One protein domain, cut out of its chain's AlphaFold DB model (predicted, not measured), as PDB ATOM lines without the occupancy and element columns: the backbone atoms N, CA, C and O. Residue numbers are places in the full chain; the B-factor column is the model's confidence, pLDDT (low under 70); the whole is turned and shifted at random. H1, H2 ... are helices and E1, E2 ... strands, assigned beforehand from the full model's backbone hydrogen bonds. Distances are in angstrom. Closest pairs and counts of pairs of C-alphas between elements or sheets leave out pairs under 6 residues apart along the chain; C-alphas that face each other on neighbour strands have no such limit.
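AT A GLANCE: This is residues 5 to 102 of the 303 residues of an uncharacterized protein of archaeon (UniProt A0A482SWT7). Two ribbons of two antiparallel strands, E1 with E2 and E3 with E4, come together along E2 and E3, and the short helix H3 packs on both of these strands near Gly 21 and Gly 47. H1 follows E2 at one end of the long axis, while at the other end a loose arm sticks out, residues 51 to 66, of which 60 to 66 belong to H2, together with residues 71 to 76. The printed part has 98 residues with three named helices and four named strands in the order E1 E2 H1 E3 H2 H3 E4, of mixed class. It is loose, with a radius of gyration of the C-alphas of 17.3 A, and elongated, spanning 56 by 31 by 24 A.

HOW THE PARTS SIT: E1, residues 5 to 12, and E2, residues 17 to 26, form an antiparallel hairpin at 164 degrees; N 7 and O 23 are within hydrogen-bond range at 2.9 A, and N 18 and O 11 at 2.9 A. E2 bends by 67 degrees at residue 20. The closest C-alphas of E2 and E3, residues 41 to 47, are those of Gly 21 and Gly 47, 5.0 A apart, and 10 pairs of their C-alphas are within 8 A. E3 and E4, residues 91 to 98, are antiparallel neighbours at 152 degrees, with N 43 and O 96 at 2.9 A and N 93 and O 45 at 2.8 A. H3, residues 78 to 84, comes closest to E2 with the C-alphas of Gly 21 and Asn 83, 4.4 A apart, and closest to E3 with those of Gly 47 and Asn 83, 4.3 A apart. H1, residues 27 to 32, comes closest to E1 with the C-alphas of Ile 5 and Leu 27, 6.0 A apart. H2, residues 60 to 70, is apart from H3, E1, E2 and E4, among others. Every O i to N i+4 pair of H1, H2 and H3 is within hydrogen-bond range.

IN THESE COORDINATES: E1 begins at C-alpha 5, at (138.450, 208.295, 183.281), and measures 21.9 A; E2 measures 25.0 A, E3 19.7 A and E4 20.5 A. H2 runs 15.4 A from C-alpha 60, at (157.677, 181.100, 165.399). H1 measures 8.7 A and H3 9.5 A. E4 ends at C-alpha 98, at (138.995, 213.657, 172.202).

THE WHOLE: The two C-alphas farthest apart are those of Gln 35 and Thr 58, 56.7 A. The printed part has no cut, and the link from E3 to H2, 12 residues, is long. Mean pLDDT of the printed part is 78.6; residues 14 to 15 and 51 to 74 are under 70, and H2 has a mean of 46.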
ATOM      1  N   ILE A   5     139.211 208.643 184.478       89.81
ATOM      2  CA  ILE A   5     138.450 208.295 183.281       89.81
ATOM      3  C   ILE A   5     139.382 207.458 182.408       89.81
ATOM      4  O   ILE A   5     140.487 207.902 182.094       89.81
ATOM      5  N   LYS A   6     138.947 206.253 182.035       91.56
ATOM      6  CA  LYS A   6     139.689 205.363 181.138       91.56
ATOM      7  C   LYS A   6     138.967 205.269 179.801       91.56
ATOM      8  O   LYS A   6     137.791 204.919 179.760       91.56
ATOM      9  N   LEU A   7     139.682 205.568 178.726       90.75
ATOM     10  CA  LEU A   7     139.231 205.374 177.352       90.75
ATOM     11  C   LEU A   7     140.036 204.212 176.772       90.75
ATOM     12  O   LEU A   7     141.197 204.395 176.413       90.75
ATOM     13  N   GLY A   8     139.447 203.016 176.757       90.56
ATOM     14  CA  GLY A   8     140.072 201.816 176.200       90.56
ATOM     15  C   GLY A   8     139.792 201.682 174.707       90.56
ATOM     16  O   GLY A   8     138.655 201.876 174.270       90.56
ATOM     17  N   PHE A   9     140.820 201.335 173.940       89.00
ATOM     18  CA  PHE A   9     140.725 201.022 172.521       89.00
ATOM     19  C   PHE A   9     140.872 199.519 172.364       89.00
ATOM     20  O   PHE A   9     141.848 198.945 172.842       89.00
ATOM     21  N   TYR A  10     139.891 198.901 171.716       87.31
ATOM     22  CA  TYR A  10     139.848 197.461 171.530       87.31
ATOM     23  C   TYR A  10     139.873 197.146 170.045       87.31
ATOM     24  O   TYR A  10     139.109 197.750 169.283       87.31
ATOM     25  N   ASP A  11     140.727 196.208 169.656       82.44
ATOM     26  CA  ASP A  11     140.584 195.538 168.376       82.44
ATOM     27  C   ASP A  11     139.574 194.399 168.521       82.44
ATOM     28  O   ASP A  11     139.479 193.751 169.569       82.44
ATOM     29  N   LYS A  12     138.756 194.214 167.488       79.62
ATOM     30  CA  LYS A  12     137.737 193.169 167.448       79.62
ATOM     31  C   LYS A  12     138.081 192.221 166.321       79.62
ATOM     32  O   LYS A  12     137.811 192.522 165.156       79.62
ATOM     33  N   ASP A  13     138.590 191.062 166.690       75.00
ATOM     34  CA  ASP A  13     138.881 189.975 165.773       75.00
ATOM     35  C   ASP A  13     137.912 188.798 166.006       75.00
ATOM     36  O   ASP A  13     136.900 188.908 166.706       75.00
ATOM     37  N   SER A  14     138.182 187.661 165.363       63.94
ATOM     38  CA  SER A  14     137.397 186.437 165.551       63.94
ATOM     39  C   SER A  14     137.604 185.774 166.919       63.94
ATOM     40  O   SER A  14     136.854 184.856 167.246       63.94
ATOM     41  N   THR A  15     138.614 186.188 167.692       68.19
ATOM     42  CA  THR A  15     138.992 185.577 168.974       68.19
ATOM     43  C   THR A  15     138.455 186.349 170.179       68.19
ATOM     44  O   THR A  15     138.251 185.756 171.238       68.19
ATOM     45  N   GLY A  16     138.122 187.632 170.015       76.38
ATOM     46  CA  GLY A  16     137.447 188.418 171.037       76.38
ATOM     47  C   GLY A  16     137.631 189.923 170.874       76.38
ATOM     48  O   GLY A  16     137.848 190.445 169.783       76.38
ATOM     49  N   LEU A  17     137.475 190.634 171.992       82.00
ATOM     50  CA  LEU A  17     137.857 192.038 172.116       82.00
ATOM     51  C   LEU A  17     139.207 192.096 172.824       82.00
ATOM     52  O   LEU A  17     139.282 191.825 174.022       82.00
ATOM     53  N   GLU A  18     140.255 192.472 172.101       84.75
ATOM     54  CA  GLU A  18     141.588 192.656 172.664       84.75
ATOM     55  C   GLU A  18     141.841 194.143 172.917       84.75
ATOM     56  O   GLU A  18     141.713 194.967 172.014       84.75
ATOM     57  N   LEU A  19     142.212 194.512 174.146       87.81
ATOM     58  CA  LEU A  19     142.642 195.879 174.444       87.81
ATOM     59  C   LEU A  19     143.983 196.139 173.749       87.81
ATOM     60  O   LEU A  19     144.974 195.514 174.110       87.81
ATOM     61  N   ILE A  20     144.035 197.106 172.833       89.56
ATOM     62  CA  ILE A  20     145.257 197.497 172.099       89.56
ATOM     63  C   ILE A  20     145.956 198.727 172.694       89.56
ATOM     64  O   ILE A  20     147.104 199.026 172.366       89.56
ATOM     65  N   GLY A  21     145.274 199.447 173.582       89.88
ATOM     66  CA  GLY A  21     145.819 200.586 174.311       89.88
ATOM     67  C   GLY A  21     144.728 201.369 175.027       89.88
ATOM     68  O   GLY A  21     143.533 201.138 174.828       89.88
ATOM     69  N   GLN A  22     145.123 202.326 175.860       92.56
ATOM     70  CA  GLN A  22     144.169 203.183 176.556       92.56
ATOM     71  C   GLN A  22     144.705 204.587 176.811       92.56
ATOM     72  O   GLN A  22     145.910 204.827 176.849       92.56
ATOM     73  N   VAL A  23     143.777 205.509 177.042       90.38
ATOM     74  CA  VAL A  23     144.043 206.863 177.525       90.38
ATOM     75  C   VAL A  23     143.451 207.004 178.922       90.38
ATOM     76  O   VAL A  23     142.308 206.612 179.165       90.38
ATOM     77  N   ILE A  24     144.232 207.568 179.841       91.12
ATOM     78  CA  ILE A  24     143.839 207.782 181.235       91.12
ATOM     79  C   ILE A  24     143.840 209.284 181.515       91.12
ATOM     80  O   ILE A  24     144.877 209.934 181.408       91.12
ATOM     81  N   GLU A  25     142.695 209.828 181.919       90.31
ATOM     82  CA  GLU A  25     142.550 211.230 182.322       90.31
ATOM     83  C   GLU A  25     142.059 211.313 183.770       90.31
ATOM     84  O   GLU A  25     141.252 210.498 184.225       90.31
ATOM     85  N   ARG A  26     142.541 212.289 184.544       91.94
ATOM     86  CA  ARG A  26     142.111 212.429 185.944       91.94
ATOM     87  C   ARG A  26     140.769 213.145 185.982       91.94
ATOM     88  O   ARG A  26     140.650 214.258 185.480       91.94
ATOM     89  N   LEU A  27     139.780 212.577 186.671       92.19
ATOM     90  CA  LEU A  27     138.451 213.194 186.762       92.19
ATOM     91  C   LEU A  27     138.510 214.602 187.379       92.19
ATOM     92  O   LEU A  27     137.772 215.499 186.979       92.19
ATOM     93  N   ASN A  28     139.435 214.815 188.319       93.38
ATOM     94  CA  ASN A  28     139.663 216.122 188.932       93.38
ATOM     95  C   ASN A  28     140.102 217.191 187.922       93.38
ATOM     96  O   ASN A  28     139.747 218.352 188.105       93.38
ATOM     97  N   ASN A  29     140.835 216.821 186.866       91.69
ATOM     98  CA  ASN A  29     141.234 217.763 185.820       91.69
ATOM     99  C   ASN A  29     140.000 218.259 185.060       91.69
ATOM    100  O   ASN A  29     139.849 219.456 184.845       91.69
ATOM    101  N   VAL A  30     139.080 217.346 184.733       92.19
ATOM    102  CA  VAL A  30     137.836 217.677 184.025       92.19
ATOM    103  C   VAL A  30     136.915 218.529 184.896       92.19
ATOM    104  O   VAL A  30     136.436 219.561 184.446       92.19
ATOM    105  N   LYS A  31     136.720 218.158 186.169       92.31
ATOM    106  CA  LYS A  31     135.860 218.907 187.107       92.31
ATOM    107  C   LYS A  31     136.340 220.336 187.373       92.31
ATOM    108  O   LYS A  31     135.524 221.199 187.677       92.31
ATOM    109  N   ARG A  32     137.652 220.577 187.295       93.75
ATOM    110  CA  ARG A  32     138.257 221.908 187.468       93.75
ATOM    111  C   ARG A  32     138.276 222.734 186.182       93.75
ATOM    112  O   ARG A  32     138.544 223.929 186.250       93.75
ATOM    113  N   ALA A  33     138.027 222.118 185.028       92.31
ATOM    114  CA  ALA A  33     138.006 222.822 183.757       92.31
ATOM    115  C   ALA A  33     136.778 223.747 183.659       92.31
ATOM    116  O   ALA A  33     135.727 223.442 184.237       92.31
ATOM    117  N   PRO A  34     136.863 224.857 182.903       91.81
ATOM    118  CA  PRO A  34     135.704 225.688 182.602       91.81
ATOM    119  C   PRO A  34     134.563 224.844 182.028       91.81
ATOM    120  O   PRO A  34     134.786 223.993 181.169       91.81
ATOM    121  N   GLN A  35     133.341 225.050 182.530       91.38
ATOM    122  CA  GLN A  35     132.157 224.271 182.130       91.38
ATOM    123  C   GLN A  35     132.330 222.747 182.304       91.38
ATOM    124  O   GLN A  35     131.686 221.964 181.607       91.38
ATOM    125  N   GLN A  36     133.239 222.325 183.192       93.00
ATOM    126  CA  GLN A  36     133.627 220.928 183.403       93.00
ATOM    127  C   GLN A  36     133.965 220.193 182.096       93.00
ATOM    128  O   GLN A  36     133.639 219.018 181.919       93.00
ATOM    129  N   THR A  37     134.575 220.912 181.153       91.38
ATOM    130  CA  THR A  37     134.852 220.435 179.801       91.38
ATOM    131  C   THR A  37     136.301 220.731 179.444       91.38
ATOM    132  O   THR A  37     136.736 221.880 179.434       91.38
ATOM    133  N   LEU A  38     137.062 219.683 179.140       91.31
ATOM    134  CA  LEU A  38     138.403 219.825 178.587       91.31
ATOM    135  C   LEU A  38     138.325 220.257 177.117       91.31
ATOM    136  O   LEU A  38     137.391 219.854 176.415       91.31
ATOM    137  N   PRO A  39     139.304 221.038 176.627       90.25
ATOM    138  CA  PRO A  39     139.389 221.362 175.211       90.25
ATOM    139  C   PRO A  39     139.591 220.094 174.377       90.25
ATOM    140  O   PRO A  39     140.112 219.083 174.858       90.25
ATOM    141  N   VAL A  40     139.197 220.172 173.108       89.81
ATOM    142  CA  VAL A  40     139.510 219.140 172.120       89.81
ATOM    143  C   VAL A  40     141.031 219.063 171.978       89.81
ATOM    144  O   VAL A  40     141.675 220.074 171.700       89.81
ATOM    145  N   LYS A  41     141.612 217.879 172.178       91.12
ATOM    146  CA  LYS A  41     143.053 217.655 172.001       91.12
ATOM    147  C   LYS A  41     143.363 216.247 171.510       91.12
ATOM    148  O   LYS A  41     142.542 215.335 171.651       91.12
ATOM    149  N   TRP A  42     144.547 216.079 170.929       91.31
ATOM    150  CA  TRP A  42     145.084 214.768 170.592       91.31
ATOM    151  C   TRP A  42     145.571 214.059 171.852       91.31
ATOM    152  O   TRP A  42     146.290 214.636 172.666       91.31
ATOM    153  N   TYR A  43     145.199 212.792 171.984       92.25
ATOM    154  CA  TYR A  43     145.775 211.877 172.957       92.25
ATOM    155  C   TYR A  43     146.521 210.782 172.211       92.25
ATOM    156  O   TYR A  43     145.939 210.099 171.366       92.25
ATOM    157  N   ASN A  44     147.801 210.623 172.533       94.12
ATOM    158  CA  ASN A  44     148.623 209.546 172.005       94.12
ATOM    159  C   ASN A  44     148.262 208.235 172.707       94.12
ATOM    160  O   ASN A  44     148.092 208.192 173.927       94.12
ATOM    161  N   VAL A  45     148.126 207.176 171.920       94.81
ATOM    162  CA  VAL A  45     147.819 205.826 172.379       94.81
ATOM    163  C   VAL A  45     149.095 205.009 172.279       94.81
ATOM    164  O   VAL A  45     149.775 205.017 171.251       94.81
ATOM    165  N   TYR A  46     149.411 204.295 173.352       95.56
ATOM    166  CA  TYR A  46     150.578 203.429 173.436       95.56
ATOM    167  C   TYR A  46     150.159 202.031 173.879       95.56
ATOM    168  O   TYR A  46     149.139 201.868 174.553       95.56
ATOM    169  N   GLY A  47     150.949 201.036 173.489       94.19
ATOM    170  CA  GLY A  47     150.688 199.633 173.789       94.19
ATOM    171  C   GLY A  47     151.872 198.731 173.440       94.19
ATOM    172  O   GLY A  47     152.981 199.201 173.174       94.19
ATOM    173  N   ALA A  48     151.629 197.428 173.459       92.19
ATOM    174  CA  ALA A  48     152.598 196.396 173.116       92.19
ATOM    175  C   ALA A  48     152.855 196.290 171.600       92.19
ATOM    176  O   ALA A  48     152.018 196.686 170.798       92.19
ATOM    177  N   PRO A  49     153.983 195.700 171.192       88.06
ATOM    178  CA  PRO A  49     154.259 195.121 169.892       88.06
ATOM    179  C   PRO A  49     153.090 194.656 169.032       88.06
ATOM    180  O   PRO A  49     152.577 193.591 169.348       88.06
ATOM    181  N   GLU A  50     152.709 195.311 167.932       80.75
ATOM    182  CA  GLU A  50     151.907 194.615 166.910       80.75
ATOM    183  C   GLU A  50     152.832 194.138 165.794       80.75
ATOM    184  O   GLU A  50     153.386 194.938 165.040       80.75
ATOM    185  N   PHE A  51     153.018 192.825 165.698       66.44
ATOM    186  CA  PHE A  51     153.729 192.206 164.587       66.44
ATOM    187  C   PHE A  51     152.688 191.668 163.624       66.44
ATOM    188  O   PHE A  51     152.017 190.683 163.927       66.44
ATOM    189  N   LYS A  52     152.545 192.308 162.460       50.34
ATOM    190  CA  LYS A  52     151.797 191.693 161.367       50.34
ATOM    191  C   LYS A  52     152.535 190.423 160.978       50.34
ATOM    192  O   LYS A  52     153.695 190.478 160.570       50.34
ATOM    193  N   THR A  53     151.875 189.282 161.127       40.81
ATOM    194  CA  THR A  53     152.368 187.973 160.699       40.81
ATOM    195  C   THR A  53     152.326 187.886 159.171       40.81
ATOM    196  O   THR A  53     151.630 187.056 158.597       40.81
ATOM    197  N   GLU A  54     153.028 188.773 158.470       33.84
ATOM    198  CA  GLU A  54     153.192 188.665 157.025       33.84
ATOM    199  C   GLU A  54     154.255 187.592 156.745       33.84
ATOM    200  O   GLU A  54     155.455 187.842 156.711       33.84
ATOM    201  N   GLY A  55     153.790 186.347 156.610       38.53
ATOM    202  CA  GLY A  55     154.368 185.380 155.673       38.53
ATOM    203  C   GLY A  55     155.740 184.763 155.963       38.53
ATOM    204  O   GLY A  55     156.364 184.307 155.011       38.53
ATOM    205  N   VAL A  56     156.229 184.679 157.208       34.72
ATOM    206  CA  VAL A  56     157.524 184.013 157.479       34.72
ATOM    207  C   VAL A  56     157.422 182.990 158.614       34.72
ATOM    208  O   VAL A  56     157.643 183.285 159.787       34.72
ATOM    209  N   MET A  57     157.114 181.745 158.232       37.28
ATOM    210  CA  MET A  57     157.323 180.543 159.043       37.28
ATOM    211  C   MET A  57     158.818 180.204 159.140       37.28
ATOM    212  O   MET A  57     159.267 179.221 158.567       37.28
ATOM    213  N   THR A  58     159.601 180.974 159.891       37.28
ATOM    214  CA  THR A  58     160.867 180.476 160.451       37.28
ATOM    215  C   THR A  58     161.112 181.162 161.800       37.28
ATOM    216  O   THR A  58     161.239 182.381 161.884       37.28
ATOM    217  N   ASN A  59     161.141 180.358 162.871       40.50
ATOM    218  CA  ASN A  59     161.368 180.706 164.293       40.50
ATOM    219  C   ASN A  59     160.138 181.067 165.150       40.50
ATOM    220  O   ASN A  59     160.286 181.480 166.296       40.50
ATOM    221  N   ILE A  60     158.921 180.850 164.649       44.78
ATOM    222  CA  ILE A  60     157.677 181.100 165.399       44.78
ATOM    223  C   ILE A  60     157.421 180.041 166.503       44.78
ATOM    224  O   ILE A  60     156.736 180.337 167.482       44.78
ATOM    225  N   SER A  61     157.993 178.833 166.416       40.50
ATOM    226  CA  SER A  61     157.757 177.760 167.405       40.50
ATOM    227  C   SER A  61     158.240 178.113 168.817       40.50
ATOM    228  O   SER A  61     157.580 177.777 169.803       40.50
ATOM    229  N   ASP A  62     159.346 178.847 168.931       45.09
ATOM    230  CA  ASP A  62     159.932 179.194 170.229       45.09
ATOM    231  C   ASP A  62     159.225 180.399 170.864       45.09
ATOM    232  O   ASP A  62     158.997 180.425 172.073       45.09
ATOM    233  N   SER A  63     158.773 181.362 170.055       44.31
ATOM    234  CA  SER A  63     157.990 182.513 170.525       44.31
ATOM    235  C   SER A  63     156.556 182.126 170.908       44.31
ATOM    236  O   SER A  63     156.036 182.610 171.913       44.31
ATOM    237  N   ILE A  64     155.911 181.230 170.148       45.38
ATOM    238  CA  ILE A  64     154.560 180.729 170.462       45.38
ATOM    239  C   ILE A  64     154.589 179.826 171.698       45.38
ATOM    240  O   ILE A  64     153.730 179.965 172.569       45.38
ATOM    241  N   SER A  65     155.590 178.949 171.831       46.94
ATOM    242  CA  SER A  65     155.712 178.100 173.023       46.94
ATOM    243  C   SER A  65     156.032 178.901 174.291       46.94
ATOM    244  O   SER A  65     155.572 178.527 175.368       46.94
ATOM    245  N   LYS A  66     156.743 180.033 174.186       50.75
ATOM    246  CA  LYS A  66     156.946 180.975 175.299       50.75
ATOM    247  C   LYS A  66     155.690 181.776 175.654       50.75
ATOM    248  O   LYS A  66     155.367 181.855 176.836       50.75
ATOM    249  N   LYS A  67     154.937 182.293 174.670       47.84
ATOM    250  CA  LYS A  67     153.642 182.966 174.918       47.84
ATOM    251  C   LYS A  67     152.635 182.038 175.611       47.84
ATOM    252  O   LYS A  67     151.964 182.460 176.546       47.84
ATOM    253  N   ALA A  68     152.589 180.763 175.213       46.16
ATOM    254  CA  ALA A  68     151.746 179.751 175.855       46.16
ATOM    255  C   ALA A  68     152.256 179.315 177.248       46.16
ATOM    256  O   ALA A  68     151.462 178.938 178.109       46.16
ATOM    257  N   LYS A  69     153.572 179.375 177.503       45.12
ATOM    258  CA  LYS A  69     154.157 179.092 178.828       45.12
ATOM    259  C   LYS A  69     153.943 180.232 179.829       45.12
ATOM    260  O   LYS A  69     153.638 179.941 180.983       45.12
ATOM    261  N   GLN A  70     154.016 181.494 179.393       51.22
ATOM    262  CA  GLN A  70     153.762 182.661 180.252       51.22
ATOM    263  C   GLN A  70     152.345 182.646 180.850       51.22
ATOM    264  O   GLN A  70     152.170 182.958 182.025       51.22
ATOM    265  N   SER A  71     151.335 182.194 180.098       50.09
ATOM    266  CA  SER A  71     149.956 182.107 180.602       50.09
ATOM    267  C   SER A  71     149.720 181.008 181.648       50.09
ATOM    268  O   SER A  71     148.714 181.052 182.348       50.09
ATOM    269  N   LEU A  72     150.614 180.018 181.770       48.97
ATOM    270  CA  LEU A  72     150.412 178.842 182.633       48.97
ATOM    271  C   LEU A  72     151.132 178.928 183.990       48.97
ATOM    272  O   LEU A  72     150.800 178.164 184.891       48.97
ATOM    273  N   ALA A  73     152.088 179.846 184.165       54.00
ATOM    274  CA  ALA A  73     152.957 179.897 185.351       54.00
ATOM    275  C   ALA A  73     152.669 181.060 186.325       54.00
ATOM    276  O   ALA A  73     153.459 181.308 187.233       54.00
ATOM    277  N   GLY A  74     151.570 181.805 186.145       57.28
ATOM    278  CA  GLY A  74     151.342 183.053 186.891       57.28
ATOM    279  C   GLY A  74     152.335 184.165 186.519       57.28
ATOM    280  O   GLY A  74     152.487 185.136 187.261       57.28
ATOM    281  N   GLU A  75     153.026 184.024 185.383       71.75
ATOM    282  CA  GLU A  75     153.897 185.059 184.834       71.75
ATOM    283  C   GLU A  75     153.054 186.213 184.271       71.75
ATOM    284  O   GLU A  75     151.947 186.034 183.763       71.75
ATOM    285  N   ILE A  76     153.578 187.435 184.388       82.75
ATOM    286  CA  ILE A  76     152.908 188.642 183.898       82.75
ATOM    287  C   ILE A  76     152.762 188.537 182.375       82.75
ATOM    288  O   ILE A  76     153.765 188.458 181.666       82.75
ATOM    289  N   ASN A  77     151.530 188.612 181.866       88.75
ATOM    290  CA  ASN A  77     151.281 188.806 180.440       88.75
ATOM    291  C   ASN A  77     151.743 190.217 180.043       88.75
ATOM    292  O   ASN A  77     151.022 191.198 180.231       88.75
ATOM    293  N   TRP A  78     152.967 190.336 179.523       89.81
ATOM    294  CA  TRP A  78     153.569 191.632 179.198       89.81
ATOM    295  C   TRP A  78     152.851 192.371 178.067       89.81
ATOM    296  O   TRP A  78     152.849 193.601 178.057       89.81
ATOM    297  N   HIS A  79     152.210 191.637 177.152       89.69
ATOM    298  CA  HIS A  79     151.401 192.229 176.090       89.69
ATOM    299  C   HIS A  79     150.220 193.003 176.689       89.69
ATOM    300  O   HIS A  79     150.082 194.213 176.505       89.69
ATOM    301  N   GLU A  80     149.431 192.319 177.518       89.94
ATOM    302  CA  GLU A  80     148.311 192.921 178.237       89.94
ATOM    303  C   GLU A  80     148.782 194.006 179.216       89.94
ATOM    304  O   GLU A  80     148.157 195.064 179.324       89.94
ATOM    305  N   TYR A  81     149.908 193.786 179.897       92.06
ATOM    306  CA  TYR A  81     150.496 194.756 180.816       92.06
ATOM    307  C   TYR A  81     150.805 196.089 180.130       92.06
ATOM    308  O   TYR A  81     150.453 197.142 180.665       92.06
ATOM    309  N   TYR A  82     151.431 196.065 178.949       93.44
ATOM    310  CA  TYR A  82     151.740 197.277 178.192       93.44
ATOM    311  C   TYR A  82     150.496 197.959 177.631       93.44
ATOM    312  O   TYR A  82     150.465 199.189 177.611       93.44
ATOM    313  N   ASN A  83     149.466 197.211 177.234       92.50
ATOM    314  CA  ASN A  83     148.195 197.793 176.784       92.50
ATOM    315  C   ASN A  83     147.423 198.434 177.954       92.50
ATOM    316  O   ASN A  83     146.731 199.437 177.777       92.50
ATOM    317  N   ASN A  84     147.605 197.908 179.171       91.94
ATOM    318  CA  ASN A  84     147.045 198.454 180.407       91.94
ATOM    319  C   ASN A  84     147.919 199.523 181.086       91.94
ATOM    320  O   ASN A  84     147.435 200.207 181.988       91.94
ATOM    321  N   SER A  85     149.167 199.716 180.664       92.19
ATOM    322  CA  SER A  85     150.102 200.666 181.288       92.19
ATOM    323  C   SER A  85     150.734 201.567 180.221       92.19
ATOM    324  O   SER A  85     151.906 201.366 179.876       92.19
ATOM    325  N   PRO A  86     149.975 202.547 179.676       90.44
ATOM    326  CA  PRO A  86     150.398 203.399 178.564       90.44
ATOM    327  C   PRO A  86     151.722 204.120 178.777       90.44
ATOM    328  O   PRO A  86     152.329 204.539 177.808       90.44
ATOM    329  N   GLU A  87     152.164 204.320 180.016       90.06
ATOM    330  CA  GLU A  87     153.421 204.973 180.381       90.06
ATOM    331  C   GLU A  87     154.644 204.052 180.278       90.06
ATOM    332  O   GLU A  87     155.772 204.529 180.162       90.06
ATOM    333  N   LYS A  88     154.431 202.731 180.306       91.88
ATOM    334  CA  LYS A  88     155.490 201.712 180.201       91.88
ATOM    335  C   LYS A  88     155.513 201.004 178.859       91.88
ATOM    336  O   LYS A  88     156.428 200.224 178.604       91.88
ATOM    337  N   SER A  89     154.508 201.251 178.029       92.94
ATOM    338  CA  SER A  89     154.372 200.635 176.721       92.94
ATOM    339  C   SER A  89     155.582 200.898 175.838       92.94
ATOM    340  O   SER A  89     156.187 201.978 175.881       92.94
ATOM    341  N   SER A  90     155.877 199.915 174.999       92.88
ATOM    342  CA  SER A  90     157.036 199.909 174.121       92.88
ATOM    343  C   SER A  90     156.754 200.360 172.698       92.88
ATOM    344  O   SER A  90     157.706 200.513 171.944       92.88
ATOM    345  N   SER A  91     155.492 200.622 172.339       94.50
ATOM    346  CA  SER A  91     155.123 201.070 170.997       94.50
ATOM    347  C   SER A  91     154.048 202.156 170.995       94.50
ATOM    348  O   SER A  91     153.175 202.207 171.868       94.50
ATOM    349  N   TYR A  92     154.097 203.010 169.973       94.81
ATOM    350  CA  TYR A  92     153.034 203.945 169.620       94.81
ATOM    351  C   TYR A  92     151.975 203.239 168.767       94.81
ATOM    352  O   TYR A  92     152.289 202.532 167.813       94.81
ATOM    353  N   LYS A  93     150.705 203.441 169.115       93.38
ATOM    354  CA  LYS A  93     149.544 202.791 168.484       93.38
ATOM    355  C   LYS A  93     148.711 203.728 167.626       93.38
ATOM    356  O   LYS A  93     147.815 203.289 166.915       93.38
ATOM    357  N   GLY A  94     148.985 205.023 167.700       93.00
ATOM    358  CA  GLY A  94     148.185 206.045 167.048       93.00
ATOM    359  C   GLY A  94     147.787 207.139 168.020       93.00
ATOM    360  O   GLY A  94     148.277 207.227 169.144       93.00
ATOM    361  N   ARG A  95     146.872 207.988 167.572       92.00
ATOM    362  CA  ARG A  95     146.324 209.072 168.378       92.00
ATOM    363  C   ARG A  95     144.847 209.239 168.097       92.00
ATOM    364  O   ARG A  95     144.384 208.980 166.987       92.00
ATOM    365  N   VAL A  96     144.127 209.719 169.096       90.50
ATOM    366  CA  VAL A  96     142.698 210.006 168.997       90.50
ATOM    367  C   VAL A  96     142.419 211.449 169.369       90.50
ATOM    368  O   VAL A  96     143.048 212.003 170.270       90.50
ATOM    369  N   LEU A  97     141.475 212.064 168.661       90.31
ATOM    370  CA  LEU A  97     141.020 213.409 168.970       90.31
ATOM    371  C   LEU A  97     139.831 213.320 169.922       90.31
ATOM    372  O   LEU A  97     138.798 212.751 169.568       90.31
ATOM    373  N   VAL A  98     139.985 213.848 171.136       89.06
ATOM    374  CA  VAL A  98     138.995 213.657 172.202       89.06
ATOM    375  C   VAL A  98     138.674 214.980 172.884       89.06
ATOM    376  O   VAL A  98     139.558 215.781 173.186       89.06
ATOM    377  N   GLN A  99     137.389 215.163 173.173       89.75
ATOM    378  CA  GLN A  99     136.868 216.152 174.107       89.75
ATOM    379  C   GLN A  99     136.194 215.404 175.256       89.75
ATOM    380  O   GLN A  99     135.399 214.495 175.014       89.75
ATOM    381  N   ILE A 100     136.513 215.771 176.494       90.19
ATOM    382  CA  ILE A 100     135.958 215.122 177.688       90.19
ATOM    383  C   ILE A 100     135.176 216.165 178.473       90.19
ATOM    384  O   ILE A 100     135.729 217.206 178.827       90.19
ATOM    385  N   SER A 101     133.913 215.874 178.766       89.69
ATOM    386  CA  SER A 101     133.060 216.712 179.603       89.69
ATOM    387  C   SER A 101     132.319 215.886 180.647       89.69
ATOM    388  O   SER A 101     131.983 214.721 180.420       89.69
ATOM    389  N   VAL A 102     132.077 216.493 181.807       87.12
ATOM    390  CA  VAL A 102     131.171 215.958 182.828       87.12
ATOM    391  C   VAL A 102     129.839 216.686 182.696       87.12
ATOM    392  O   VAL A 102     129.797 217.911 182.625       87.12
TER     393      VAL A 102